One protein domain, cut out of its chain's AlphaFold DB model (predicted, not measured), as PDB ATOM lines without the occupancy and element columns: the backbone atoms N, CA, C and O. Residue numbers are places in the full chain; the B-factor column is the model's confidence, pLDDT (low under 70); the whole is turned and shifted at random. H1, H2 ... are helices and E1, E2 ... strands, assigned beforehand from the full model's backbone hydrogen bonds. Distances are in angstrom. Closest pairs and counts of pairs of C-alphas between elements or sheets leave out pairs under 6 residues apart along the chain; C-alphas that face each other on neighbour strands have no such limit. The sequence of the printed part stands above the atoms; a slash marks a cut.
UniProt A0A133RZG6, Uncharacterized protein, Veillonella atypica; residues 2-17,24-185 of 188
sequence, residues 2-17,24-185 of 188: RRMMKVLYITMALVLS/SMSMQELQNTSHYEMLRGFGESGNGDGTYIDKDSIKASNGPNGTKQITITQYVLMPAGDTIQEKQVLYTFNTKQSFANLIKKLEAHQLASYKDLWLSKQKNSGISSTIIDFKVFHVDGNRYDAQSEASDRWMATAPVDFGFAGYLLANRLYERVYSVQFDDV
ATOM      1  N   ARG A   2     383.260 299.351 277.461       57.56
ATOM      2  CA  ARG A   2     384.055 298.232 278.036       57.56
ATOM      3  C   ARG A   2     384.735 298.502 279.399       57.56
ATOM      4  O   ARG A   2     384.921 297.572 280.176       57.56
ATOM      5  N   ARG A   3     385.102 299.757 279.701       62.62
ATOM      6  CA  ARG A   3     385.713 300.165 280.989       62.62
ATOM      7  C   ARG A   3     384.669 300.339 282.105       62.62
ATOM      8  O   ARG A   3     384.951 299.992 283.240       62.62
ATOM      9  N   MET A   4     383.455 300.780 281.757       64.44
ATOM     10  CA  MET A   4     382.327 300.957 282.687       64.44
ATOM     11  C   MET A   4     381.807 299.616 283.217       64.44
ATOM     12  O   MET A   4     381.636 299.473 284.420       64.44
ATOM     13  N   MET A   5     381.655 298.607 282.349       68.12
ATOM     14  CA  MET A   5     381.266 297.250 282.773       68.12
ATOM     15  C   MET A   5     382.277 296.639 283.748       68.12
ATOM     16  O   MET A   5     381.879 296.073 284.754       68.12
ATOM     17  N   LYS A   6     383.586 296.792 283.499       66.00
ATOM     18  CA  LYS A   6     384.628 296.260 284.396       66.00
ATOM     19  C   LYS A   6     384.580 296.881 285.790       66.00
ATOM     20  O   LYS A   6     384.733 296.156 286.763       66.00
ATOM     21  N   VAL A   7     384.353 298.192 285.882       74.56
ATOM     22  CA  VAL A   7     384.206 298.875 287.177       74.56
ATOM     23  C   VAL A   7     382.980 298.346 287.917       74.56
ATOM     24  O   VAL A   7     383.095 298.034 289.093       74.56
ATOM     25  N   LEU A   8     381.861 298.154 287.211       78.38
ATOM     26  CA  LEU A   8     380.601 297.666 287.778       78.38
ATOM     27  C   LEU A   8     380.700 296.213 288.283       78.38
ATOM     28  O   LEU A   8     380.190 295.899 289.352       78.38
ATOM     29  N   TYR A   9     381.416 295.338 287.567       79.81
ATOM     30  CA  TYR A   9     381.675 293.969 288.032       79.81
ATOM     31  C   TYR A   9     382.600 293.921 289.252       79.81
ATOM     32  O   TYR A   9     382.381 293.101 290.139       79.81
ATOM     33  N   ILE A  10     383.611 294.794 289.319       79.44
ATOM     34  CA  ILE A  10     384.522 294.857 290.470       79.44
ATOM     35  C   ILE A  10     383.782 295.375 291.704       79.44
ATOM     36  O   ILE A  10     383.908 294.767 292.760       79.44
ATOM     37  N   THR A  11     382.970 296.432 291.590       76.69
ATOM     38  CA  THR A  11     382.158 296.912 292.721       76.69
ATOM     39  C   THR A  11     381.128 295.884 293.162       76.69
ATOM     40  O   THR A  11     380.973 295.675 294.360       76.69
ATOM     41  N   MET A  12     380.470 295.188 292.234       77.25
ATOM     42  CA  MET A  12     379.507 294.141 292.580       77.25
ATOM     43  C   MET A  12     380.182 292.958 293.295       77.25
ATOM     44  O   MET A  12     379.670 292.499 294.311       77.25
ATOM     45  N   ALA A  13     381.362 292.523 292.840       76.88
ATOM     46  CA  ALA A  13     382.155 291.494 293.520       76.88
ATOM     47  C   ALA A  13     382.625 291.937 294.919       76.88
ATOM     48  O   ALA A  13     382.635 291.129 295.844       76.88
ATOM     49  N   LEU A  14     382.960 293.221 295.092       74.62
ATOM     50  CA  LEU A  14     383.362 293.782 296.384       74.62
ATOM     51  C   LEU A  14     382.180 293.835 297.365       74.62
ATOM     52  O   LEU A  14     382.325 293.422 298.510       74.62
ATOM     53  N   VAL A  15     380.994 294.246 296.904       72.88
ATOM     54  CA  VAL A  15     379.761 294.238 297.713       72.88
ATOM     55  C   VAL A  15     379.367 292.809 298.101       72.88
ATOM     56  O   VAL A  15     379.055 292.560 299.261       72.88
ATOM     57  N   LEU A  16     379.450 291.852 297.169       67.88
ATOM     58  CA  LEU A  16     379.200 290.430 297.442       67.88
ATOM     59  C   LEU A  16     380.206 289.834 298.439       67.88
ATOM     60  O   LEU A  16     379.825 288.996 299.249       67.88
ATOM     61  N   SER A  17     381.461 290.296 298.438       60.72
ATOM     62  CA  SER A  17     382.470 289.869 299.421       60.72
ATOM     63  C   SER A  17     382.227 290.402 300.840       60.72
ATOM     64  O   SER A  17     382.808 289.886 301.791       60.72
ATOM     65  N   SER A  24     370.913 283.995 311.657       80.50
ATOM     66  CA  SER A  24     369.834 284.369 312.568       80.50
ATOM     67  C   SER A  24     369.292 283.111 313.224       80.50
ATOM     68  O   SER A  24     369.197 282.081 312.561       80.50
ATOM     69  N   MET A  25     368.922 283.205 314.498       91.69
ATOM     70  CA  MET A  25     368.201 282.139 315.181       91.69
ATOM     71  C   MET A  25     366.956 282.707 315.848       91.69
ATOM     72  O   MET A  25     367.066 283.561 316.722       91.69
ATOM     73  N   SER A  26     365.789 282.206 315.463       91.81
ATOM     74  CA  SER A  26     364.481 282.644 315.949       91.81
ATOM     75  C   SER A  26     363.764 281.559 316.756       91.81
ATOM     76  O   SER A  26     364.051 280.360 316.667       91.81
ATOM     77  N   MET A  27     362.757 281.974 317.523       91.38
ATOM     78  CA  MET A  27     361.895 281.059 318.272       91.38
ATOM     79  C   MET A  27     361.149 280.095 317.342       91.38
ATOM     80  O   MET A  27     360.966 278.927 317.686       91.38
ATOM     81  N   GLN A  28     360.738 280.559 316.160       90.94
ATOM     82  CA  GLN A  28     360.060 279.720 315.173       90.94
ATOM     83  C   GLN A  28     360.980 278.608 314.652       90.94
ATOM     84  O   GLN A  28     360.541 277.469 314.499       90.94
ATOM     85  N   GLU A  29     362.258 278.905 314.415       91.81
ATOM     86  CA  GLU A  29     363.233 277.896 313.990       91.81
ATOM     87  C   GLU A  29     363.479 276.852 315.084       91.81
ATOM     88  O   GLU A  29     363.481 275.659 314.783       91.81
ATOM     89  N   LEU A  30     363.582 277.262 316.356       92.00
ATOM     90  CA  LEU A  30     363.745 276.336 317.490       92.00
ATOM     91  C   LEU A  30     362.572 275.365 317.665       92.00
ATOM     92  O   LEU A  30     362.741 274.270 318.202       92.00
ATOM     93  N   GLN A  31     361.378 275.731 317.196       88.56
ATOM     94  CA  GLN A  31     360.216 274.840 317.202       88.56
ATOM     95  C   GLN A  31     360.314 273.724 316.153       88.56
ATOM     96  O   GLN A  31     359.528 272.771 316.196       88.56
ATOM     97  N   ASN A  32     361.276 273.787 315.228       91.00
ATOM     98  CA  ASN A  32     361.487 272.736 314.250       91.00
ATOM     99  C   ASN A  32     362.116 271.483 314.884       91.00
ATOM    100  O   ASN A  32     363.335 271.297 314.917       91.00
ATOM    101  N   THR A  33     361.247 270.574 315.325       87.25
ATOM    102  CA  THR A  33     361.630 269.327 316.002       87.25
ATOM    103  C   THR A  33     362.430 268.340 315.139       87.25
ATOM    104  O   THR A  33     363.012 267.387 315.672       87.25
ATOM    105  N   SER A  34     362.503 268.537 313.812       89.25
ATOM    106  CA  SER A  34     363.346 267.698 312.951       89.25
ATOM    107  C   SER A  34     364.834 267.962 313.175       89.25
ATOM    108  O   SER A  34     365.602 267.002 313.128       89.25
ATOM    109  N   HIS A  35     365.219 269.193 313.526       89.50
ATOM    110  CA  HIS A  35     366.612 269.600 313.767       89.50
ATOM    111  C   HIS A  35     366.898 269.868 315.243       89.50
ATOM    112  O   HIS A  35     367.920 269.423 315.768       89.50
ATOM    113  N   TYR A  36     365.951 270.486 315.945       93.81
ATOM    114  CA  TYR A  36     366.124 270.875 317.337       93.81
ATOM    115  C   TYR A  36     365.345 269.966 318.280       93.81
ATOM    116  O   TYR A  36     364.285 269.435 317.951       93.81
ATOM    117  N   GLU A  37     365.880 269.765 319.477       91.94
ATOM    118  CA  GLU A  37     365.221 268.998 320.528       91.94
ATOM    119  C   GLU A  37     365.193 269.807 321.817       91.94
ATOM    120  O   GLU A  37     366.235 270.214 322.322       91.94
ATOM    121  N   MET A  38     363.994 270.011 322.354       89.75
ATOM    122  CA  MET A  38     363.786 270.640 323.653       89.75
ATOM    123  C   MET A  38     364.100 269.653 324.783       89.75
ATOM    124  O   MET A  38     363.567 268.539 324.838       89.75
ATOM    125  N   LEU A  39     364.970 270.071 325.696       85.44
ATOM    126  CA  LEU A  39     365.415 269.290 326.837       85.44
ATOM    127  C   LEU A  39     364.413 269.369 327.990       85.44
ATOM    128  O   LEU A  39     364.536 270.195 328.894       85.44
ATOM    129  N   ARG A  40     363.501 268.397 328.021       80.75
ATOM    130  CA  ARG A  40     362.509 268.272 329.097       80.75
ATOM    131  C   ARG A  40     363.132 267.980 330.456       80.75
ATOM    132  O   ARG A  40     364.024 267.133 330.571       80.75
ATOM    133  N   GLY A  41     362.581 268.626 331.485       71.25
ATOM    134  CA  GLY A  41     362.966 268.447 332.890       71.25
ATOM    135  C   GLY A  41     364.052 269.406 333.386       71.25
ATOM    136  O   GLY A  41     364.575 269.205 334.478       71.25
ATOM    137  N   PHE A  42     364.379 270.445 332.611       69.38
ATOM    138  CA  PHE A  42     365.460 271.390 332.903       69.38
ATOM    139  C   PHE A  42     364.969 272.843 333.040       69.38
ATOM    140  O   PHE A  42     365.545 273.752 332.452       69.38
ATOM    141  N   GLY A  43     363.915 273.068 333.835       59.91
ATOM    142  CA  GLY A  43     363.447 274.420 334.184       59.91
ATOM    143  C   GLY A  43     362.463 275.065 333.201       59.91
ATOM    144  O   GLY A  43     362.279 276.274 333.249       59.91
ATOM    145  N   GLU A  44     361.826 274.279 332.333       66.12
ATOM    146  CA  GLU A  44     360.824 274.774 331.378       66.12
ATOM    147  C   GLU A  44     359.597 275.354 332.106       66.12
ATOM    148  O   GLU A  44     358.993 274.672 332.940       66.12
ATOM    149  N   SER A  45     359.210 276.593 331.782       64.88
ATOM    150  CA  SER A  45     358.044 277.267 332.383       64.88
ATOM    151  C   SER A  45     356.779 277.240 331.503       64.88
ATOM    152  O   SER A  45     355.692 277.591 331.967       64.88
ATOM    153  N   GLY A  46     356.893 276.769 330.253       64.25
ATOM    154  CA  GLY A  46     355.830 276.793 329.238       64.25
ATOM    155  C   GLY A  46     356.107 277.805 328.118       64.25
ATOM    156  O   GLY A  46     357.114 278.502 328.129       64.25
ATOM    157  N   ASN A  47     355.240 277.875 327.101       70.38
ATOM    158  CA  ASN A  47     355.363 278.809 325.962       70.38
ATOM    159  C   ASN A  47     356.688 278.745 325.171       70.38
ATOM    160  O   ASN A  47     357.081 279.729 324.553       70.38
ATOM    161  N   GLY A  48     357.370 277.598 325.161       72.81
ATOM    162  CA  GLY A  48     358.660 277.448 324.481       72.81
ATOM    163  C   GLY A  48     359.873 277.865 325.320       72.81
ATOM    164  O   GLY A  48     360.991 277.722 324.848       72.81
ATOM    165  N   ASP A  49     359.683 278.335 326.555       84.50
ATOM    166  CA  ASP A  49     360.792 278.561 327.487       84.50
ATOM    167  C   ASP A  49     361.522 277.247 327.784       84.50
ATOM    168  O   ASP A  49     360.898 276.253 328.178       84.50
ATOM    169  N   GLY A  50     362.837 277.239 327.587       88.62
ATOM    170  CA  GLY A  50     363.655 276.078 327.885       88.62
ATOM    171  C   GLY A  50     364.972 276.019 327.128       88.62
ATOM    172  O   GLY A  50     365.360 276.913 326.373       88.62
ATOM    173  N   THR A  51     365.680 274.912 327.348       89.75
ATOM    174  CA  THR A  51     366.932 274.621 326.648       89.75
ATOM    175  C   THR A  51     366.670 273.674 325.486       89.75
ATOM    176  O   THR A  51     366.040 272.636 325.656       89.75
ATOM    177  N   TYR A  52     367.203 274.000 324.319       92.69
ATOM    178  CA  TYR A  52     367.166 273.191 323.115       92.69
ATOM    179  C   TYR A  52     368.577 272.753 322.738       92.69
ATOM    180  O   TYR A  52     369.559 273.428 323.052       92.69
ATOM    181  N   ILE A  53     368.679 271.643 322.020       93.56
ATOM    182  CA  ILE A  53     369.918 271.198 321.386       93.56
ATOM    183  C   ILE A  53     369.734 271.107 319.877       93.56
ATOM    184  O   ILE A  53     368.693 270.649 319.406       93.56
ATOM    185  N   ASP A  54     370.754 271.506 319.125       95.31
ATOM    186  CA  ASP A  54     370.866 271.169 317.707       95.31
ATOM    187  C   ASP A  54     371.405 269.741 317.588       95.31
ATOM    188  O   ASP A  54     372.559 269.461 317.938       95.31
ATOM    189  N   LYS A  55     370.561 268.830 317.098       94.12
ATOM    190  CA  LYS A  55     370.903 267.410 316.959       94.12
ATOM    191  C   LYS A  55     372.009 267.180 315.930       94.12
ATOM    192  O   LYS A  55     372.800 266.253 316.108       94.12
ATOM    193  N   ASP A  56     372.084 268.020 314.903       94.19
ATOM    194  CA  ASP A  56     373.038 267.895 313.800       94.19
ATOM    195  C   ASP A  56     374.412 268.484 314.171       94.19
ATOM    196  O   ASP A  56     375.436 268.152 313.566       94.19
ATOM    197  N   SER A  57     374.472 269.309 315.222       95.56
ATOM    198  CA  SER A  57     375.721 269.891 315.734       95.56
ATOM    199  C   SER A  57     376.587 268.935 316.565       95.56
ATOM    200  O   SER A  57     377.744 269.262 316.853       95.56
ATOM    201  N   ILE A  58     376.055 267.774 316.969       96.38
ATOM    202  CA  ILE A  58     376.723 266.857 317.901       96.38
ATOM    203  C   ILE A  58     377.977 266.265 317.256       96.38
ATOM    204  O   ILE A  58     377.913 265.521 316.278       96.38
ATOM    205  N   LYS A  59     379.138 266.550 317.847       97.12
ATOM    206  CA  LYS A  59     380.436 266.042 317.388       97.12
ATOM    207  C   LYS A  59     381.189 265.389 318.529       97.12
ATOM    208  O   LYS A  59     381.474 266.030 319.535       97.12
ATOM    209  N   ALA A  60     381.548 264.124 318.349       97.00
ATOM    210  CA  ALA A  60     382.340 263.367 319.306       97.00
ATOM    211  C   ALA A  60     383.820 263.350 318.910       97.00
ATOM    212  O   ALA A  60     384.159 263.215 317.734       97.00
ATOM    213  N   SER A  61     384.709 263.439 319.894       96.38
ATOM    214  CA  SER A  61     386.153 263.328 319.695       96.38
ATOM    215  C   SER A  61     386.839 262.710 320.915       96.38
ATOM    216  O   SER A  61     386.231 262.479 321.965       96.38
ATOM    217  N   ASN A  62     388.127 262.398 320.775       95.12
ATOM    218  CA  ASN A  62     388.971 262.014 321.901       95.12
ATOM    219  C   ASN A  62     389.757 263.240 322.367       95.12
ATOM    220  O   ASN A  62     390.419 263.892 321.561       95.12
ATOM    221  N   GLY A  63     389.690 263.524 323.662       92.12
ATOM    222  CA  GLY A  63     390.475 264.565 324.303       92.12
ATOM    223  C   GLY A  63     391.826 264.052 324.818       92.12
ATOM    224  O   GLY A  63     392.163 262.867 324.687       92.12
ATOM    225  N   PRO A  64     392.617 264.931 325.452       89.81
ATOM    226  CA  PRO A  64     393.884 264.555 326.065       89.81
ATOM    227  C   PRO A  64     393.680 263.526 327.187       89.81
ATOM    228  O   PRO A  64     392.603 263.420 327.781       89.81
ATOM    229  N   ASN A  65     394.733 262.767 327.504       87.88
ATOM    230  CA  ASN A  65     394.751 261.783 328.598       87.88
ATOM    231  C   ASN A  65     393.664 260.691 328.506       87.88
ATOM    232  O   ASN A  65     393.261 260.130 329.526       87.88
ATOM    233  N   GLY A  66     393.187 260.394 327.291       87.25
ATOM    234  CA  GLY A  66     392.154 259.385 327.045       87.25
ATOM    235  C   GLY A  66     390.740 259.828 327.428       87.25
ATOM    236  O   GLY A  66     389.848 258.987 327.530       87.25
ATOM    237  N   THR A  67     390.524 261.128 327.652       95.56
ATOM    238  CA  THR A  67     389.181 261.676 327.874       95.56
ATOM    239  C   THR A  67     388.332 261.579 326.608       95.56
ATOM    240  O   THR A  67     388.842 261.543 325.486       95.56
ATOM    241  N   LYS A  68     387.013 261.526 326.779       96.94
ATOM    242  CA  LYS A  68     386.054 261.643 325.676       96.94
ATOM    243  C   LYS A  68     385.536 263.065 325.619       96.94
ATOM    244  O   LYS A  68     385.368 263.690 326.660       96.94
ATOM    245  N   GLN A  69     385.293 263.570 324.425       97.62
ATOM    246  CA  GLN A  69     384.800 264.921 324.215       97.62
ATOM    247  C   GLN A  69     383.550 264.896 323.346       97.62
ATOM    248  O   GLN A  69     383.438 264.074 322.434       97.62
ATOM    249  N   ILE A  70     382.597 265.766 323.669       97.88
ATOM    250  CA  ILE A  70     381.387 265.997 322.883       97.88
ATOM    251  C   ILE A  70     381.207 267.506 322.758       97.88
ATOM    252  O   ILE A  70     381.048 268.191 323.767       97.88
ATOM    253  N   THR A  71     381.214 268.011 321.531       97.19
ATOM    254  CA  THR A  71     380.837 269.388 321.217       97.19
ATOM    255  C   THR A  71     379.403 269.412 320.710       97.19
ATOM    256  O   THR A  71     379.022 268.558 319.909       97.19
ATOM    257  N   ILE A  72     378.615 270.381 321.168       96.25
ATOM    258  CA  ILE A  72     377.215 270.555 320.772       96.25
ATOM    259  C   ILE A  72     376.823 272.033 320.810       96.25
ATOM    260  O   ILE A  72     377.344 272.790 321.630       96.25
ATOM    261  N   THR A  73     375.893 272.435 319.951       95.50
ATOM    262  CA  THR A  73     375.219 273.731 320.023       95.50
ATOM    263  C   THR A  73     373.927 273.604 320.831       95.50
ATOM    264  O   THR A  73     373.075 272.757 320.556       95.50
ATOM    265  N   GLN A  74     373.797 274.445 321.852       93.69
ATOM    266  CA  GLN A  74     372.641 274.544 322.735       93.69
ATOM    267  C   GLN A  74     372.009 275.920 322.594       93.69
ATOM    268  O   GLN A  74     372.719 276.909 322.431       93.69
ATOM    269  N   TYR A  75     370.694 275.986 322.733       92.88
ATOM    270  CA  TYR A  75     369.946 277.234 322.743       92.88
ATOM    271  C   TYR A  75     369.172 277.353 324.042       92.88
ATOM    272  O   TYR A  75     368.465 276.424 324.410       92.88
ATOM    273  N   VAL A  76     369.282 278.477 324.738       91.12
ATOM    274  CA  VAL A  76     368.410 278.794 325.875       91.12
ATOM    275  C   VAL A  76     367.439 279.865 325.411       91.12
ATOM    276  O   VAL A  76     367.852 280.999 325.180       91.12
ATOM    277  N   LEU A  77     366.179 279.483 325.229       91.38
ATOM    278  CA  LEU A  77     365.102 280.372 324.810       91.38
ATOM    279  C   LEU A  77     364.373 280.878 326.051       91.38
ATOM    280  O   LEU A  77     363.825 280.080 326.804       91.38
ATOM    281  N   MET A  78     364.347 282.197 326.229       90.44
ATOM    282  CA  MET A  78     363.623 282.892 327.294       90.44
ATOM    283  C   MET A  78     362.654 283.897 326.653       90.44
ATOM    284  O   MET A  78     363.003 285.068 326.486       90.44
ATOM    285  N   PRO A  79     361.424 283.478 326.289       89.00
ATOM    286  CA  PRO A  79     360.496 284.322 325.535       89.00
ATOM    287  C   PRO A  79     360.130 285.623 326.258       89.00
ATOM    288  O   PRO A  79     360.050 286.678 325.639       89.00
ATOM    289  N   ALA A  80     359.950 285.566 327.582       88.31
ATOM    290  CA  ALA A  80     359.622 286.742 328.391       88.31
ATOM    291  C   ALA A  80     360.762 287.773 328.449       88.31
ATOM    292  O   ALA A  80     360.508 288.954 328.667       88.31
ATOM    293  N   GLY A  81     362.004 287.321 328.271       87.88
ATOM    294  CA  GLY A  81     363.186 288.174 328.215       87.88
ATOM    295  C   GLY A  81     363.585 288.570 326.797       87.88
ATOM    296  O   GLY A  81     364.655 289.144 326.655       87.88
ATOM    297  N   ASP A  82     362.787 288.223 325.779       91.25
ATOM    298  CA  ASP A  82     363.090 288.429 324.356       91.25
ATOM    299  C   ASP A  82     364.501 287.954 323.958       91.25
ATOM    300  O   ASP A  82     365.237 288.635 323.253       91.25
ATOM    301  N   THR A  83     364.926 286.791 324.462       90.69
ATOM    302  CA  THR A  83     366.300 286.314 324.249       90.69
ATOM    303  C   THR A  83     366.381 284.839 323.889       90.69
ATOM    304  O   THR A  83     365.673 283.981 324.421       90.69
ATOM    305  N   ILE A  84     367.321 284.546 322.996       92.81
ATOM    306  CA  ILE A  84     367.820 283.223 322.644       92.81
ATOM    307  C   ILE A  84     369.333 283.265 322.815       92.81
ATOM    308  O   ILE A  84     370.033 283.948 322.072       92.81
ATOM    309  N   GLN A  85     369.855 282.518 323.782       92.00
ATOM    310  CA  GLN A  85     371.297 282.341 323.936       92.00
ATOM    311  C   GLN A  85     371.742 281.102 323.166       92.00
ATOM    312  O   GLN A  85     371.431 279.988 323.581       92.00
ATOM    313  N   GLU A  86     372.508 281.277 322.095       93.56
ATOM    314  CA  GLU A  86     373.215 280.190 321.422       93.56
ATOM    315  C   GLU A  86     374.563 279.951 322.105       93.56
ATOM    316  O   GLU A  86     375.364 280.868 322.285       93.56
ATOM    317  N   LYS A  87     374.837 278.698 322.465       92.25
ATOM    318  CA  LYS A  87     376.064 278.283 323.146       92.25
ATOM    319  C   LYS A  87     376.644 277.081 322.427       92.25
ATOM    320  O   LYS A  87     376.038 276.012 322.427       92.25
ATOM    321  N   GLN A  88     377.847 277.207 321.882       94.25
ATOM    322  CA  GLN A  88     378.622 276.030 321.511       94.25
ATOM    323  C   GLN A  88     379.378 275.545 322.744       94.25
ATOM    324  O   GLN A  88     380.252 276.241 323.258       94.25
ATOM    325  N   VAL A  89     379.048 274.353 323.229       94.38
ATOM    326  CA  VAL A  89     379.586 273.799 324.472       94.38
ATOM    327  C   VAL A  89     380.433 272.572 324.167       94.38
ATOM    328  O   VAL A  89     379.991 271.662 323.468       94.38
ATOM    329  N   LEU A  90     381.642 272.535 324.723       95.75
ATOM    330  CA  LEU A  90     382.494 271.352 324.790       95.75
ATOM    331  C   LEU A  90     382.325 270.683 326.148       95.75
ATOM    332  O   LEU A  90     382.727 271.244 327.167       95.75
ATOM    333  N   TYR A  91     381.809 269.464 326.147       96.44
ATOM    334  CA  TYR A  91     381.844 268.569 327.294       96.44
ATOM    335  C   TYR A  91     383.070 267.667 327.209       96.44
ATOM    336  O   TYR A  91     383.323 267.051 326.174       96.44
ATOM    337  N   THR A  92     383.819 267.564 328.302       97.12
ATOM    338  CA  THR A  92     384.929 266.620 328.450       97.12
ATOM    339  C   THR A  92     384.610 265.634 329.565       97.12
ATOM    340  O   THR A  92     384.283 266.024 330.680       97.12
ATOM    341  N   PHE A  93     384.743 264.347 329.262       97.44
ATOM    342  CA  PHE A  93     384.412 263.231 330.134       97.44
ATOM    343  C   PHE A  93     385.679 262.457 330.481       97.44
ATOM    344  O   PHE A  93     386.337 261.855 329.623       97.44
ATOM    345  N   ASN A  94     386.010 262.439 331.764       96.44
ATOM    346  CA  ASN A  94     387.045 261.602 332.335       96.44
ATOM    347  C   ASN A  94     386.425 260.294 332.829       96.44
ATOM    348  O   ASN A  94     385.934 260.203 333.953       96.44
ATOM    349  N   THR A  95     386.493 259.259 331.996       94.50
ATOM    350  CA  THR A  95     385.913 257.942 332.297       94.50
ATOM    351  C   THR A  95     386.502 257.311 333.556       94.50
ATOM    352  O   THR A  95     385.800 256.580 334.234       94.50
ATOM    353  N   LYS A  96     387.721 257.672 333.986       93.81
ATOM    354  CA  LYS A  96     388.303 257.201 335.264       93.81
ATOM    355  C   LYS A  96     387.523 257.659 336.511       93.81
ATOM    356  O   LYS A  96     387.834 257.197 337.609       93.81
ATOM    357  N   GLN A  97     386.573 258.585 336.347       94.75
ATOM    358  CA  GLN A  97     385.690 259.132 337.385       94.75
ATOM    359  C   GLN A  97     384.211 258.716 337.207       94.75
ATOM    360  O   GLN A  97     383.340 259.179 337.946       94.75
ATOM    361  N   SER A  98     383.896 257.841 336.246       95.38
ATOM    362  CA  SER A  98     382.592 257.154 336.181       95.38
ATOM    363  C   SER A  98     382.328 256.378 337.480       95.38
ATOM    364  O   SER A  98     383.293 255.870 338.068       95.38
ATOM    365  N   PHE A  99     381.070 256.147 337.859       95.44
ATOM    366  CA  PHE A  99     380.773 255.268 338.998       95.44
ATOM    367  C   PHE A  99     381.408 253.877 338.888       95.44
ATOM    368  O   PHE A  99     382.035 253.444 339.852       95.44
ATOM    369  N   ALA A 100     381.346 253.218 337.729       95.62
ATOM    370  CA  ALA A 100     381.908 251.879 337.549       95.62
ATOM    371  C   ALA A 100     383.412 251.812 337.892       95.62
ATOM    372  O   ALA A 100     383.855 250.927 338.624       95.62
ATOM    373  N   ASN A 101     384.213 252.781 337.437       95.06
ATOM    374  CA  ASN A 101     385.629 252.869 337.822       95.06
ATOM    375  C   ASN A 101     385.845 253.210 339.303       95.06
ATOM    376  O   ASN A 101     386.800 252.715 339.900       95.06
ATOM    377  N   LEU A 102     384.997 254.046 339.910       95.12
ATOM    378  CA  LEU A 102     385.112 254.344 341.340       95.12
ATOM    379  C   LEU A 102     384.772 253.123 342.205       95.12
ATOM    380  O   LEU A 102     385.462 252.876 343.192       95.12
ATOM    381  N   ILE A 103     383.783 252.321 341.804       95.56
ATOM    382  CA  ILE A 103     383.452 251.046 342.456       95.56
ATOM    383  C   ILE A 103     384.649 250.095 342.379       95.56
ATOM    384  O   ILE A 103     385.070 249.569 343.404       95.56
ATOM    385  N   LYS A 104     385.299 249.969 341.216       94.88
ATOM    386  CA  LYS A 104     386.530 249.168 341.095       94.88
ATOM    387  C   LYS A 104     387.649 249.632 342.029       94.88
ATOM    388  O   LYS A 104     388.370 248.808 342.582       94.88
ATOM    389  N   LYS A 105     387.812 250.945 342.223       93.69
ATOM    390  CA  LYS A 105     388.790 251.486 343.185       93.69
ATOM    391  C   LYS A 105     388.431 251.128 344.625       93.69
ATOM    392  O   LYS A 105     389.330 250.840 345.409       93.69
ATOM    393  N   LEU A 106     387.143 251.145 344.964       94.19
ATOM    394  CA  LEU A 106     386.651 250.714 346.270       94.19
ATOM    395  C   LEU A 106     386.933 249.221 346.501       94.19
ATOM    396  O   LEU A 106     387.520 248.870 347.518       94.19
ATOM    397  N   GLU A 107     386.615 248.361 345.532       93.50
ATOM    398  CA  GLU A 107     386.909 246.917 345.583       93.50
ATOM    399  C   GLU A 107     388.419 246.630 345.676       93.50
ATOM    400  O   GLU A 107     388.856 245.719 346.380       93.50
ATOM    401  N   ALA A 108     389.239 247.455 345.024       94.44
ATOM    402  CA  ALA A 108     390.697 247.399 345.098       94.44
ATOM    403  C   ALA A 108     391.289 248.060 346.361       94.44
ATOM    404  O   ALA A 108     392.504 248.235 346.431       94.44
ATOM    405  N   HIS A 109     390.463 248.445 347.343       92.44
ATOM    406  CA  HIS A 109     390.876 249.096 348.596       92.44
ATOM    407  C   HIS A 109     391.637 250.426 348.401       92.44
ATOM    408  O   HIS A 109     392.356 250.885 349.287       92.44
ATOM    409  N   GLN A 110     391.476 251.074 347.243       91.56
ATOM    410  CA  GLN A 110     392.016 252.411 346.953       91.56
ATOM    411  C   GLN A 110     391.091 253.533 347.449       91.56
ATOM    412  O   GLN A 110     391.508 254.686 347.545       91.56
ATOM    413  N   LEU A 111     389.832 253.202 347.750       91.19
ATOM    414  CA  LEU A 111     388.902 254.035 348.509       91.19
ATOM    415  C   LEU A 111     388.551 253.289 349.796       91.19
ATOM    416  O   LEU A 111     388.351 252.078 349.762       91.19
ATOM    417  N   ALA A 112     388.482 253.999 350.923       90.44
ATOM    418  CA  ALA A 112     388.264 253.360 352.219       90.44
ATOM    419  C   ALA A 112     386.791 252.990 352.465       90.44
ATOM    420  O   ALA A 112     386.505 252.089 353.250       90.44
ATOM    421  N   SER A 113     385.844 253.666 351.807       94.38
ATOM    422  CA  SER A 113     384.415 253.424 352.003       94.38
ATOM    423  C   SER A 113     383.545 253.918 350.841       94.38
ATOM    424  O   SER A 113     383.960 254.743 350.022       94.38
ATOM    425  N   TYR A 114     382.281 253.484 350.821       93.06
ATOM    426  CA  TYR A 114     381.249 254.049 349.942       93.06
ATOM    427  C   TYR A 114     381.034 255.555 350.163       93.06
ATOM    428  O   TYR A 114     380.712 256.277 349.221       93.06
ATOM    429  N   LYS A 115     381.253 256.054 351.389       94.69
ATOM    430  CA  LYS A 115     381.201 257.490 351.684       94.69
ATOM    431  C   LYS A 115     382.298 258.241 350.927       94.69
ATOM    432  O   LYS A 115     382.020 259.287 350.349       94.69
ATOM    433  N   ASP A 116     383.512 257.700 350.884       93.25
ATOM    434  CA  ASP A 116     384.631 258.324 350.167       93.25
ATOM    435  C   ASP A 116     384.421 258.301 348.654       93.25
ATOM    436  O   ASP A 116     384.741 259.273 347.969       93.25
ATOM    437  N   LEU A 117     383.816 257.229 348.133       94.06
ATOM    438  CA  LEU A 117     383.379 257.157 346.739       94.06
ATOM    439  C   LEU A 117     382.394 258.285 346.412       94.06
ATOM    440  O   LEU A 117     382.587 259.009 345.433       94.06
ATOM    441  N   TRP A 118     381.371 258.465 347.249       93.56
ATOM    442  CA  TRP A 118     380.379 259.518 347.061       93.56
ATOM    443  C   TRP A 118     380.999 260.918 347.131       93.56
ATOM    444  O   TRP A 118     380.756 261.745 346.254       93.56
ATOM    445  N   LEU A 119     381.868 261.167 348.117       93.31
ATOM    446  CA  LEU A 119     382.597 262.432 348.248       93.31
ATOM    447  C   LEU A 119     383.510 262.697 347.046       93.31
ATOM    448  O   LEU A 119     383.583 263.828 346.568       93.31
ATOM    449  N   SER A 120     384.175 261.663 346.522       92.38
ATOM    450  CA  SER A 120     384.983 261.769 345.304       92.38
ATOM    451  C   SER A 120     384.128 262.202 344.117       92.38
ATOM    452  O   SER A 120     384.534 263.097 343.378       92.38
ATOM    453  N   LYS A 121     382.940 261.607 343.953       92.88
ATOM    454  CA  LYS A 121     382.021 261.922 342.855       92.88
ATOM    455  C   LYS A 121     381.420 263.322 342.975       92.88
ATOM    456  O   LYS A 121     381.328 264.028 341.977       92.88
ATOM    457  N   GLN A 122     381.059 263.745 344.186       92.12
ATOM    458  CA  GLN A 122     380.583 265.108 344.439       92.12
ATOM    459  C   GLN A 122     381.670 266.152 344.166       92.12
ATOM    460  O   GLN A 122     381.390 267.178 343.561       92.12
ATOM    461  N   LYS A 123     382.915 265.886 344.579       92.56
ATOM    462  CA  LYS A 123     384.045 266.798 344.359       92.56
ATOM    463  C   LYS A 123     384.492 266.845 342.896       92.56
ATOM    464  O   LYS A 123     384.998 267.864 342.436       92.56
ATOM    465  N   ASN A 124     384.392 265.724 342.192       94.00
ATOM    466  CA  ASN A 124     384.753 265.605 340.790       94.00
ATOM    467  C   ASN A 124     383.792 264.632 340.110       94.00
ATOM    468  O   ASN A 124     383.973 263.413 340.167       94.00
ATOM    469  N   SER A 125     382.796 265.187 339.425       94.69
ATOM    470  CA  SER A 125     381.788 264.406 338.709       94.69
ATOM    471  C   SER A 125     382.380 263.591 337.554       94.69
ATOM    472  O   SER A 125     381.739 262.659 337.066       94.69
ATOM    473  N   GLY A 126     383.608 263.911 337.131       95.44
ATOM    474  CA  GLY A 126     384.244 263.353 335.947       95.44
ATOM    475  C   GLY A 126     383.873 264.074 334.659       95.44
ATOM    476  O   GLY A 126     384.328 263.653 333.599       95.44
ATOM    477  N   ILE A 127     383.081 265.142 334.741       96.50
ATOM    478  CA  ILE A 127     382.610 265.919 333.601       96.50
ATOM    479  C   ILE A 127     383.065 267.365 333.786       96.50
ATOM    480  O   ILE A 127     382.932 267.932 334.865       96.50
ATOM    481  N   SER A 128     383.591 267.971 332.727       94.62
ATOM    482  CA  SER A 128     383.776 269.417 332.638       94.62
ATOM    483  C   SER A 128     383.087 269.957 331.392       94.62
ATOM    484  O   SER A 128     382.937 269.249 330.396       94.62
ATOM    485  N   SER A 129     382.663 271.216 331.446       93.31
ATOM    486  CA  SER A 129     382.056 271.921 330.319       93.31
ATOM    487  C   SER A 129     382.769 273.240 330.060       93.31
ATOM    488  O   SER A 129     383.203 273.921 330.989       93.31
ATOM    489  N   THR A 130     382.880 273.630 328.796       92.00
ATOM    490  CA  THR A 130     383.433 274.928 328.395       92.00
ATOM    491  C   THR A 130     382.631 275.489 327.232       92.00
ATOM    492  O   THR A 130     382.409 274.795 326.244       92.00
ATOM    493  N   ILE A 131     382.209 276.748 327.339       91.62
ATOM    494  CA  ILE A 131     381.564 277.465 326.237       91.62
ATOM    495  C   ILE A 131     382.658 277.909 325.262       91.62
ATOM    496  O   ILE A 131     383.505 278.726 325.624       91.62
ATOM    497  N   ILE A 132     382.649 277.362 324.048       91.88
ATOM    498  CA  ILE A 132     383.577 277.698 322.960       91.88
ATOM    499  C   ILE A 132     383.138 278.996 322.283       91.88
ATOM    500  O   ILE A 132     383.940 279.920 322.153       91.88
ATOM    501  N   ASP A 133     381.863 279.065 321.907       90.31
ATOM    502  CA  ASP A 133     381.242 280.198 321.222       90.31
ATOM    503  C   ASP A 133     379.912 280.546 321.895       90.31
ATOM    504  O   ASP A 133     379.244 279.669 322.455       90.31
ATOM    505  N   PHE A 134     379.556 281.825 321.870       90.56
ATOM    506  CA  PHE A 134     378.371 282.354 322.533       90.56
ATOM    507  C   PHE A 134     377.788 283.499 321.714       90.56
ATOM    508  O   PHE A 134     378.510 284.436 321.374       90.56
ATOM    509  N   LYS A 135     376.490 283.423 321.423       91.19
ATOM    510  CA  LYS A 135     375.746 284.476 320.728       91.19
ATOM    511  C   LYS A 135     374.403 284.691 321.402       91.19
ATOM    512  O   LYS A 135     373.844 283.753 321.974       91.19
ATOM    513  N   VAL A 136     373.870 285.901 321.295       91.31
ATOM    514  CA  VAL A 136     372.526 286.213 321.791       91.31
ATOM    515  C   VAL A 136     371.687 286.798 320.663       91.31
ATOM    516  O   VAL A 136     372.136 287.677 319.927       91.31
ATOM    517  N   PHE A 137     370.463 286.302 320.532       91.75
ATOM    518  CA  PHE A 137     369.474 286.759 319.564       91.75
ATOM    519  C   PHE A 137     368.197 287.188 320.279       91.75
ATOM    520  O   PHE A 137     367.865 286.647 321.329       91.75
ATOM    521  N   HIS A 138     367.476 288.131 319.696       92.38
ATOM    522  CA  HIS A 138     366.067 288.368 319.960       92.38
ATOM    523  C   HIS A 138     365.246 287.168 319.486       92.38
ATOM    524  O   HIS A 138     365.682 286.408 318.613       92.38
ATOM    525  N   VAL A 139     364.034 286.987 320.017       91.81
ATOM    526  CA  VAL A 139     363.207 285.822 319.641       91.81
ATOM    527  C   VAL A 139     362.774 285.848 318.172       91.81
ATOM    528  O   VAL A 139     362.389 284.811 317.628       91.81
ATOM    529  N   ASP A 140     362.863 287.012 317.524       91.69
ATOM    530  CA  ASP A 140     362.584 287.224 316.103       91.69
ATOM    531  C   ASP A 140     363.770 286.902 315.171       91.69
ATOM    532  O   ASP A 140     363.595 286.875 313.954       91.69
ATOM    533  N   GLY A 141     364.956 286.612 315.720       89.56
ATOM    534  CA  GLY A 141     366.162 286.283 314.958       89.56
ATOM    535  C   GLY A 141     367.204 287.396 314.850       89.56
ATOM    536  O   GLY A 141     368.305 287.133 314.358       89.56
ATOM    537  N   ASN A 142     366.916 288.613 315.321       90.31
ATOM    538  CA  ASN A 142     367.884 289.710 315.309       90.31
ATOM    539  C   ASN A 142     368.993 289.488 316.347       90.31
ATOM    540  O   ASN A 142     368.719 289.137 317.486       90.31
ATOM    541  N   ARG A 143     370.265 289.702 315.993       87.88
ATOM    542  CA  ARG A 143     371.387 289.486 316.924       87.88
ATOM    543  C   ARG A 143     371.614 290.697 317.837       87.88
ATOM    544  O   ARG A 143     371.608 291.830 317.359       87.88
ATOM    545  N   TYR A 144     371.888 290.442 319.114       83.94
ATOM    546  CA  TYR A 144     372.355 291.452 320.068       83.94
ATOM    547  C   TYR A 144     373.786 291.919 319.751       83.94
ATOM    548  O   TYR A 144     374.533 291.285 319.003       83.94
ATOM    549  N   ASP A 145     374.191 293.048 320.334       81.06
ATOM    550  CA  ASP A 145     375.560 293.543 320.218       81.06
ATOM    551  C   ASP A 145     376.566 292.679 321.010       81.06
ATOM    552  O   ASP A 145     376.259 292.100 322.053       81.06
ATOM    553  N   ALA A 146     377.813 292.632 320.534       74.56
ATOM    554  CA  ALA A 146     378.860 291.779 321.105       74.56
ATOM    555  C   ALA A 146     379.289 292.157 322.540       74.56
ATOM    556  O   ALA A 146     379.913 291.345 323.227       74.56
ATOM    557  N   GLN A 147     379.006 293.379 323.005       71.88
ATOM    558  CA  GLN A 147     379.380 293.812 324.352       71.88
ATOM    559  C   GLN A 147     378.426 293.216 325.393       71.88
ATOM    560  O   GLN A 147     378.883 292.717 326.425       71.88
ATOM    561  N   SER A 148     377.130 293.195 325.082       72.00
ATOM    562  CA  SER A 148     376.109 292.479 325.853       72.00
ATOM    563  C   SER A 148     376.419 290.974 325.937       72.00
ATOM    564  O   SER A 148     376.389 290.391 327.022       72.00
ATOM    565  N   GLU A 149     376.866 290.362 324.830       78.94
ATOM    566  CA  GLU A 149     377.221 288.931 324.768       78.94
ATOM    567  C   GLU A 149     378.343 288.530 325.752       78.94
ATOM    568  O   GLU A 149     378.301 287.452 326.353       78.94
ATOM    569  N   ALA A 150     379.357 289.381 325.952       74.06
ATOM    570  CA  ALA A 150     380.480 289.080 326.844       74.06
ATOM    571  C   ALA A 150     380.066 289.008 328.326       74.06
ATOM    572  O   ALA A 150     380.594 288.173 329.067       74.06
ATOM    573  N   SER A 151     379.122 289.860 328.739       71.62
ATOM    574  CA  SER A 151     378.553 289.853 330.093       71.62
ATOM    575  C   SER A 151     377.733 288.583 330.333       71.62
ATOM    576  O   SER A 151     377.920 287.888 331.336       71.62
ATOM    577  N   ASP A 152     376.886 288.218 329.371       74.88
ATOM    578  CA  ASP A 152     375.985 287.071 329.496       74.88
ATOM    579  C   ASP A 152     376.724 285.729 329.467       74.88
ATOM    580  O   ASP A 152     376.348 284.789 330.176       74.88
ATOM    581  N   ARG A 153     377.835 285.636 328.721       78.56
ATOM    582  CA  ARG A 153     378.646 284.411 328.623       78.56
ATOM    583  C   ARG A 153     379.130 283.902 329.982       78.56
ATOM    584  O   ARG A 153     379.177 282.688 330.191       78.56
ATOM    585  N   TRP A 154     379.493 284.794 330.906       65.88
ATOM    586  CA  TRP A 154     379.973 284.396 332.237       65.88
ATOM    587  C   TRP A 154     378.889 283.693 333.056       65.88
ATOM    588  O   TRP A 154     379.178 282.727 333.760       65.88
ATOM    589  N   MET A 155     377.639 284.129 332.916       69.19
ATOM    590  CA  MET A 155     376.488 283.550 333.614       69.19
ATOM    591  C   MET A 155     375.908 282.327 332.888       69.19
ATOM    592  O   MET A 155     375.107 281.585 333.449       69.19
ATOM    593  N   ALA A 156     376.319 282.090 331.641       75.94
ATOM    594  CA  ALA A 156     375.731 281.088 330.765       75.94
ATOM    595  C   ALA A 156     376.200 279.643 331.018       75.94
ATOM    596  O   ALA A 156     375.626 278.726 330.417       75.94
ATOM    597  N   THR A 157     377.225 279.424 331.848       73.69
ATOM    598  CA  THR A 157     377.789 278.087 332.097       73.69
ATOM    599  C   THR A 157     376.944 277.327 333.115       73.69
ATOM    600  O   THR A 157     376.883 277.701 334.283       73.69
ATOM    601  N   ALA A 158     376.315 276.230 332.686       76.25
ATOM    602  CA  ALA A 158     375.574 275.354 333.589       76.25
ATOM    603  C   ALA A 158     376.533 274.466 334.410       76.25
ATOM    604  O   ALA A 158     377.455 273.884 333.829       76.25
ATOM    605  N   PRO A 159     376.318 274.311 335.732       84.00
ATOM    606  CA  PRO A 159     377.141 273.438 336.558       84.00
ATOM    607  C   PRO A 159     376.972 271.976 336.135       84.00
ATOM    608  O   PRO A 159     375.854 271.471 335.990       84.00
ATOM    609  N   VAL A 160     378.100 271.293 335.960       89.06
ATOM    610  CA  VAL A 160     378.184 269.851 335.658       89.06
ATOM    611  C   VAL A 160     378.563 269.030 336.893       89.06
ATOM    612  O   VAL A 160     379.006 267.882 336.792       89.06
ATOM    613  N   ASP A 161     378.394 269.625 338.070       91.38
ATOM    614  CA  ASP A 161     378.529 268.965 339.358       91.38
ATOM    615  C   ASP A 161     377.515 267.830 339.496       91.38
ATOM    616  O   ASP A 161     376.396 267.871 338.975       91.38
ATOM    617  N   PHE A 162     377.917 266.788 340.214       90.25
ATOM    618  CA  PHE A 162     377.113 265.587 340.340       90.25
ATOM    619  C   PHE A 162     375.735 265.889 340.958       90.25
ATOM    620  O   PHE A 162     375.641 266.495 342.024       90.25
ATOM    621  N   GLY A 163     374.666 265.442 340.291       85.00
ATOM    622  CA  GLY A 163     373.279 265.661 340.718       85.00
ATOM    623  C   GLY A 163     372.637 266.963 340.220       85.00
ATOM    624  O   GLY A 163     371.438 267.147 340.419       85.00
ATOM    625  N   PHE A 164     373.383 267.837 339.539       86.94
ATOM    626  CA  PHE A 164     372.829 269.039 338.915       86.94
ATOM    627  C   PHE A 164     372.318 268.773 337.493       86.94
ATOM    628  O   PHE A 164     372.689 267.804 336.827       86.94
ATOM    629  N   ALA A 165     371.484 269.688 337.000       84.50
ATOM    630  CA  ALA A 165     370.930 269.666 335.651       84.50
ATOM    631  C   ALA A 165     371.997 269.465 334.553       84.50
ATOM    632  O   ALA A 165     371.847 268.601 333.688       84.50
ATOM    633  N   GLY A 166     373.104 270.213 334.609       88.00
ATOM    634  CA  GLY A 166     374.164 270.114 333.603       88.00
ATOM    635  C   GLY A 166     374.831 268.736 333.566       88.00
ATOM    636  O   GLY A 166     375.190 268.266 332.487       88.00
ATOM    637  N   TYR A 167     374.925 268.048 334.709       92.19
ATOM    638  CA  TYR A 167     375.426 266.673 334.786       92.19
ATOM    639  C   TYR A 167     374.490 265.682 334.089       92.19
ATOM    640  O   TYR A 167     374.932 264.877 333.272       92.19
ATOM    641  N   LEU A 168     373.186 265.763 334.369       90.31
ATOM    642  CA  LEU A 168     372.185 264.885 333.755       90.31
ATOM    643  C   LEU A 168     372.119 265.075 332.236       90.31
ATOM    644  O   LEU A 168     372.029 264.095 331.494       90.31
ATOM    645  N   LEU A 169     372.212 266.323 331.767       89.88
ATOM    646  CA  LEU A 169     372.311 266.628 330.343       89.88
ATOM    647  C   LEU A 169     373.573 266.012 329.731       89.88
ATOM    648  O   LEU A 169     373.484 265.309 328.726       89.88
ATOM    649  N   ALA A 170     374.739 266.230 330.342       93.81
ATOM    650  CA  ALA A 170     375.992 265.674 329.847       93.81
ATOM    651  C   ALA A 170     375.956 264.136 329.780       93.81
ATOM    652  O   ALA A 170     376.393 263.562 328.783       93.81
ATOM    653  N   ASN A 171     375.369 263.467 330.779       93.94
ATOM    654  CA  ASN A 171     375.165 262.016 330.761       93.94
ATOM    655  C   ASN A 171     374.258 261.569 329.607       93.94
ATOM    656  O   ASN A 171     374.604 260.623 328.901       93.94
ATOM    657  N   ARG A 172     373.141 262.267 329.363       92.12
ATOM    658  CA  ARG A 172     372.243 261.975 328.231       92.12
ATOM    659  C   ARG A 172     372.952 262.146 326.887       92.12
ATOM    660  O   ARG A 172     372.772 261.333 325.984       92.12
ATOM    661  N   LEU A 173     373.776 263.186 326.747       94.38
ATOM    662  CA  LEU A 173     374.597 263.391 325.550       94.38
ATOM    663  C   LEU A 173     375.611 262.261 325.367       94.38
ATOM    664  O   LEU A 173     375.784 261.767 324.254       94.38
ATOM    665  N   TYR A 174     376.250 261.826 326.453       96.69
ATOM    666  CA  TYR A 174     377.191 260.714 326.422       96.69
ATOM    667  C   TYR A 174     376.519 259.416 325.966       96.69
ATOM    668  O   TYR A 174     377.013 258.765 325.047       96.69
ATOM    669  N   GLU A 175     375.366 259.078 326.545       96.00
ATOM    670  CA  GLU A 175     374.572 257.912 326.152       96.00
ATOM    671  C   GLU A 175     374.141 257.980 324.688       96.00
ATOM    672  O   GLU A 175     374.276 256.999 323.962       96.00
ATOM    673  N   ARG A 176     373.696 259.146 324.214       94.12
ATOM    674  CA  ARG A 176     373.310 259.323 322.810       94.12
ATOM    675  C   ARG A 176     374.463 259.034 321.847       94.12
ATOM    676  O   ARG A 176     374.242 258.449 320.793       94.12
ATOM    677  N   VAL A 177     375.674 259.461 322.197       96.25
ATOM    678  CA  VAL A 177     376.861 259.336 321.340       96.25
ATOM    679  C   VAL A 177     377.498 257.949 321.428       96.25
ATOM    680  O   VAL A 177     377.954 257.420 320.416       96.25
ATOM    681  N   TYR A 178     377.562 257.367 322.626       95.50
ATOM    682  CA  TYR A 178     378.326 256.144 322.896       95.50
ATOM    683  C   TYR A 178     377.455 254.923 323.225       95.50
ATOM    684  O   TYR A 178     377.998 253.847 323.461       95.50
ATOM    685  N   SER A 179     376.129 255.075 323.248       95.94
ATOM    686  CA  SER A 179     375.148 254.024 323.568       95.94
ATOM    687  C   SER A 179     375.348 253.366 324.940       95.94
ATOM    688  O   SER A 179     374.973 252.215 325.147       95.94
ATOM    689  N   VAL A 180     375.954 254.095 325.879       96.19
ATOM    690  CA  VAL A 180     376.180 253.673 327.265       96.19
ATOM    691  C   VAL A 180     376.125 254.894 328.176       96.19
ATOM    692  O   VAL A 180     376.598 255.964 327.796       96.19
ATOM    693  N   GLN A 181     375.574 254.757 329.378       95.19
ATOM    694  CA  GLN A 181     375.625 255.818 330.383       95.19
ATOM    695  C   GLN A 181     377.080 256.066 330.791       95.19
ATOM    696  O   GLN A 181     377.838 255.125 331.015       95.19
ATOM    697  N   PHE A 182     377.478 257.333 330.936       96.44
ATOM    698  CA  PHE A 182     378.841 257.698 331.346       96.44
ATOM    699  C   PHE A 182     379.288 256.979 332.630       96.44
ATOM    700  O   PHE A 182     380.436 256.549 332.746       96.44
ATOM    701  N   ASP A 183     378.372 256.826 333.583       95.94
ATOM    702  CA  ASP A 183     378.650 256.214 334.877       95.94
ATOM    703  C   ASP A 183     378.858 254.697 334.834       95.94
ATOM    704  O   ASP A 183     379.522 254.163 335.725       95.94
ATOM    705  N   ASP A 184     378.403 254.035 333.769       96.06
ATOM    706  CA  ASP A 184     378.588 252.598 333.539       96.06
ATOM    707  C   ASP A 184     379.889 252.295 332.780       96.06
ATOM    708  O   ASP A 184     380.284 251.137 332.613       96.06
ATOM    709  N   VAL A 185     380.596 253.330 332.315       95.06
ATOM    710  CA  VAL A 185     381.821 253.160 331.534       95.06
ATOM    711  C   VAL A 185     382.947 252.659 332.420       95.06
ATOM    712  O   VAL A 185     383.388 253.330 333.343       95.06
TER     713      VAL A 185
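Overview. This is residues 2 to 17 and 24 to 185 of the 188 residues of an uncharacterized protein of Veillonella atypica (UniProt A0A133RZG6). A strongly twisted sheet of six strands makes the core of the body, with H6 laid across it and H5 over its edge strand E6; the helical hairpin H3 and H4 lies beyond one end of the long strands, and H1 sticks out alone, far from the rest. The printed part has 178 residues with six named helices and six named strands, in the order H1 H2 E1 E2 E3 E4 E5 H3 H4 E6 H5 H6. The branched sheet is antiparallel throughout its neighbour pairs, and the class is mixed, helices and strands. The whole is loose, with a radius of gyration of the C-alphas of 21.6 A and spans of 85 by 40 by 32 A, the length made with the free H1.

Along the chain. H1, residues 2 to 17, begins at C-alpha 2 (384.055, 298.232, 278.036) and is 23.0 A long. After the cut come H2, residues 27 to 30, E1, 36 to 38, E2, 50 to 54, and E3, 59 to 62. E4, residues 68 to 78, is 30.9 A long, and E5, 83 to 93, 29.9 A. H3 is residues 99 to 107 and H4 114 to 123. E6, residues 127 to 137, is 28.4 A long and bends by 60 degrees at residue 133. H5 is residues 146 to 155; H6, 165 to 178, is 20.0 A long and ends at C-alpha 178 (378.326, 256.144, 322.896).

Arrangement. E3, E4 and E5 form a meander, each strand the antiparallel neighbour of the one before. E2 and E3 lie on one side of E4, E5 on the other side. N 74 and O 87 of E4 and E5 are 2.8 A apart, N 61 and O 69 of E3 and E4 2.9 A, and N 52 and O 75 of E2 and E4 2.7 A, within hydrogen-bond range. So are N 37 and O 53 of the hairpin E1 and E2, 2.9 A, and N 86 and O 135 of E5 and E6, 2.8 A. H6 is on the sheet at a height of 9.2 A and runs across the strands, at 78 degrees to E6 on the local plane; the closest C-alphas of H6 and E5 are those of Ala 170 and Tyr 91, 7.0 A. H5 is over E6 at a height of 8.2 A, only just slantwise at 31 degrees on the local plane; their closest C-alphas are those of Glu 149 and Val 136, 6.2 A. H2 only grazes the sheet. H3 and H4, a helical hairpin not on the sheet, touch at Leu 102 and Leu 117, their closest C-alphas at 6.3 A, opposite ways at a steep tilt of 40 degrees. Every O i to N i+4 pair is within hydrogen-bond range in H3, H4 and H6, against 11 of 12 in H1 and 3 of 6 in H5; H2 is too short for such a pair.

Size, cuts and confidence. The C-alphas farthest apart, those of Arg 2 and Ala 112, are 86.8 A apart. H1 stands free; the body without it spans 57 by 31 by 30 A. Residues 18 to 23 are not printed, and C-alphas 17 and 24 are 19.0 A apart across the cut. Of the links printed whole, E1 to E2 is long, with 11 residues. The mean pLDDT of the printed part is 88.0; it is under 70 at residues 2 to 6, 16 to 17, 42 to 46 and 154 to 155.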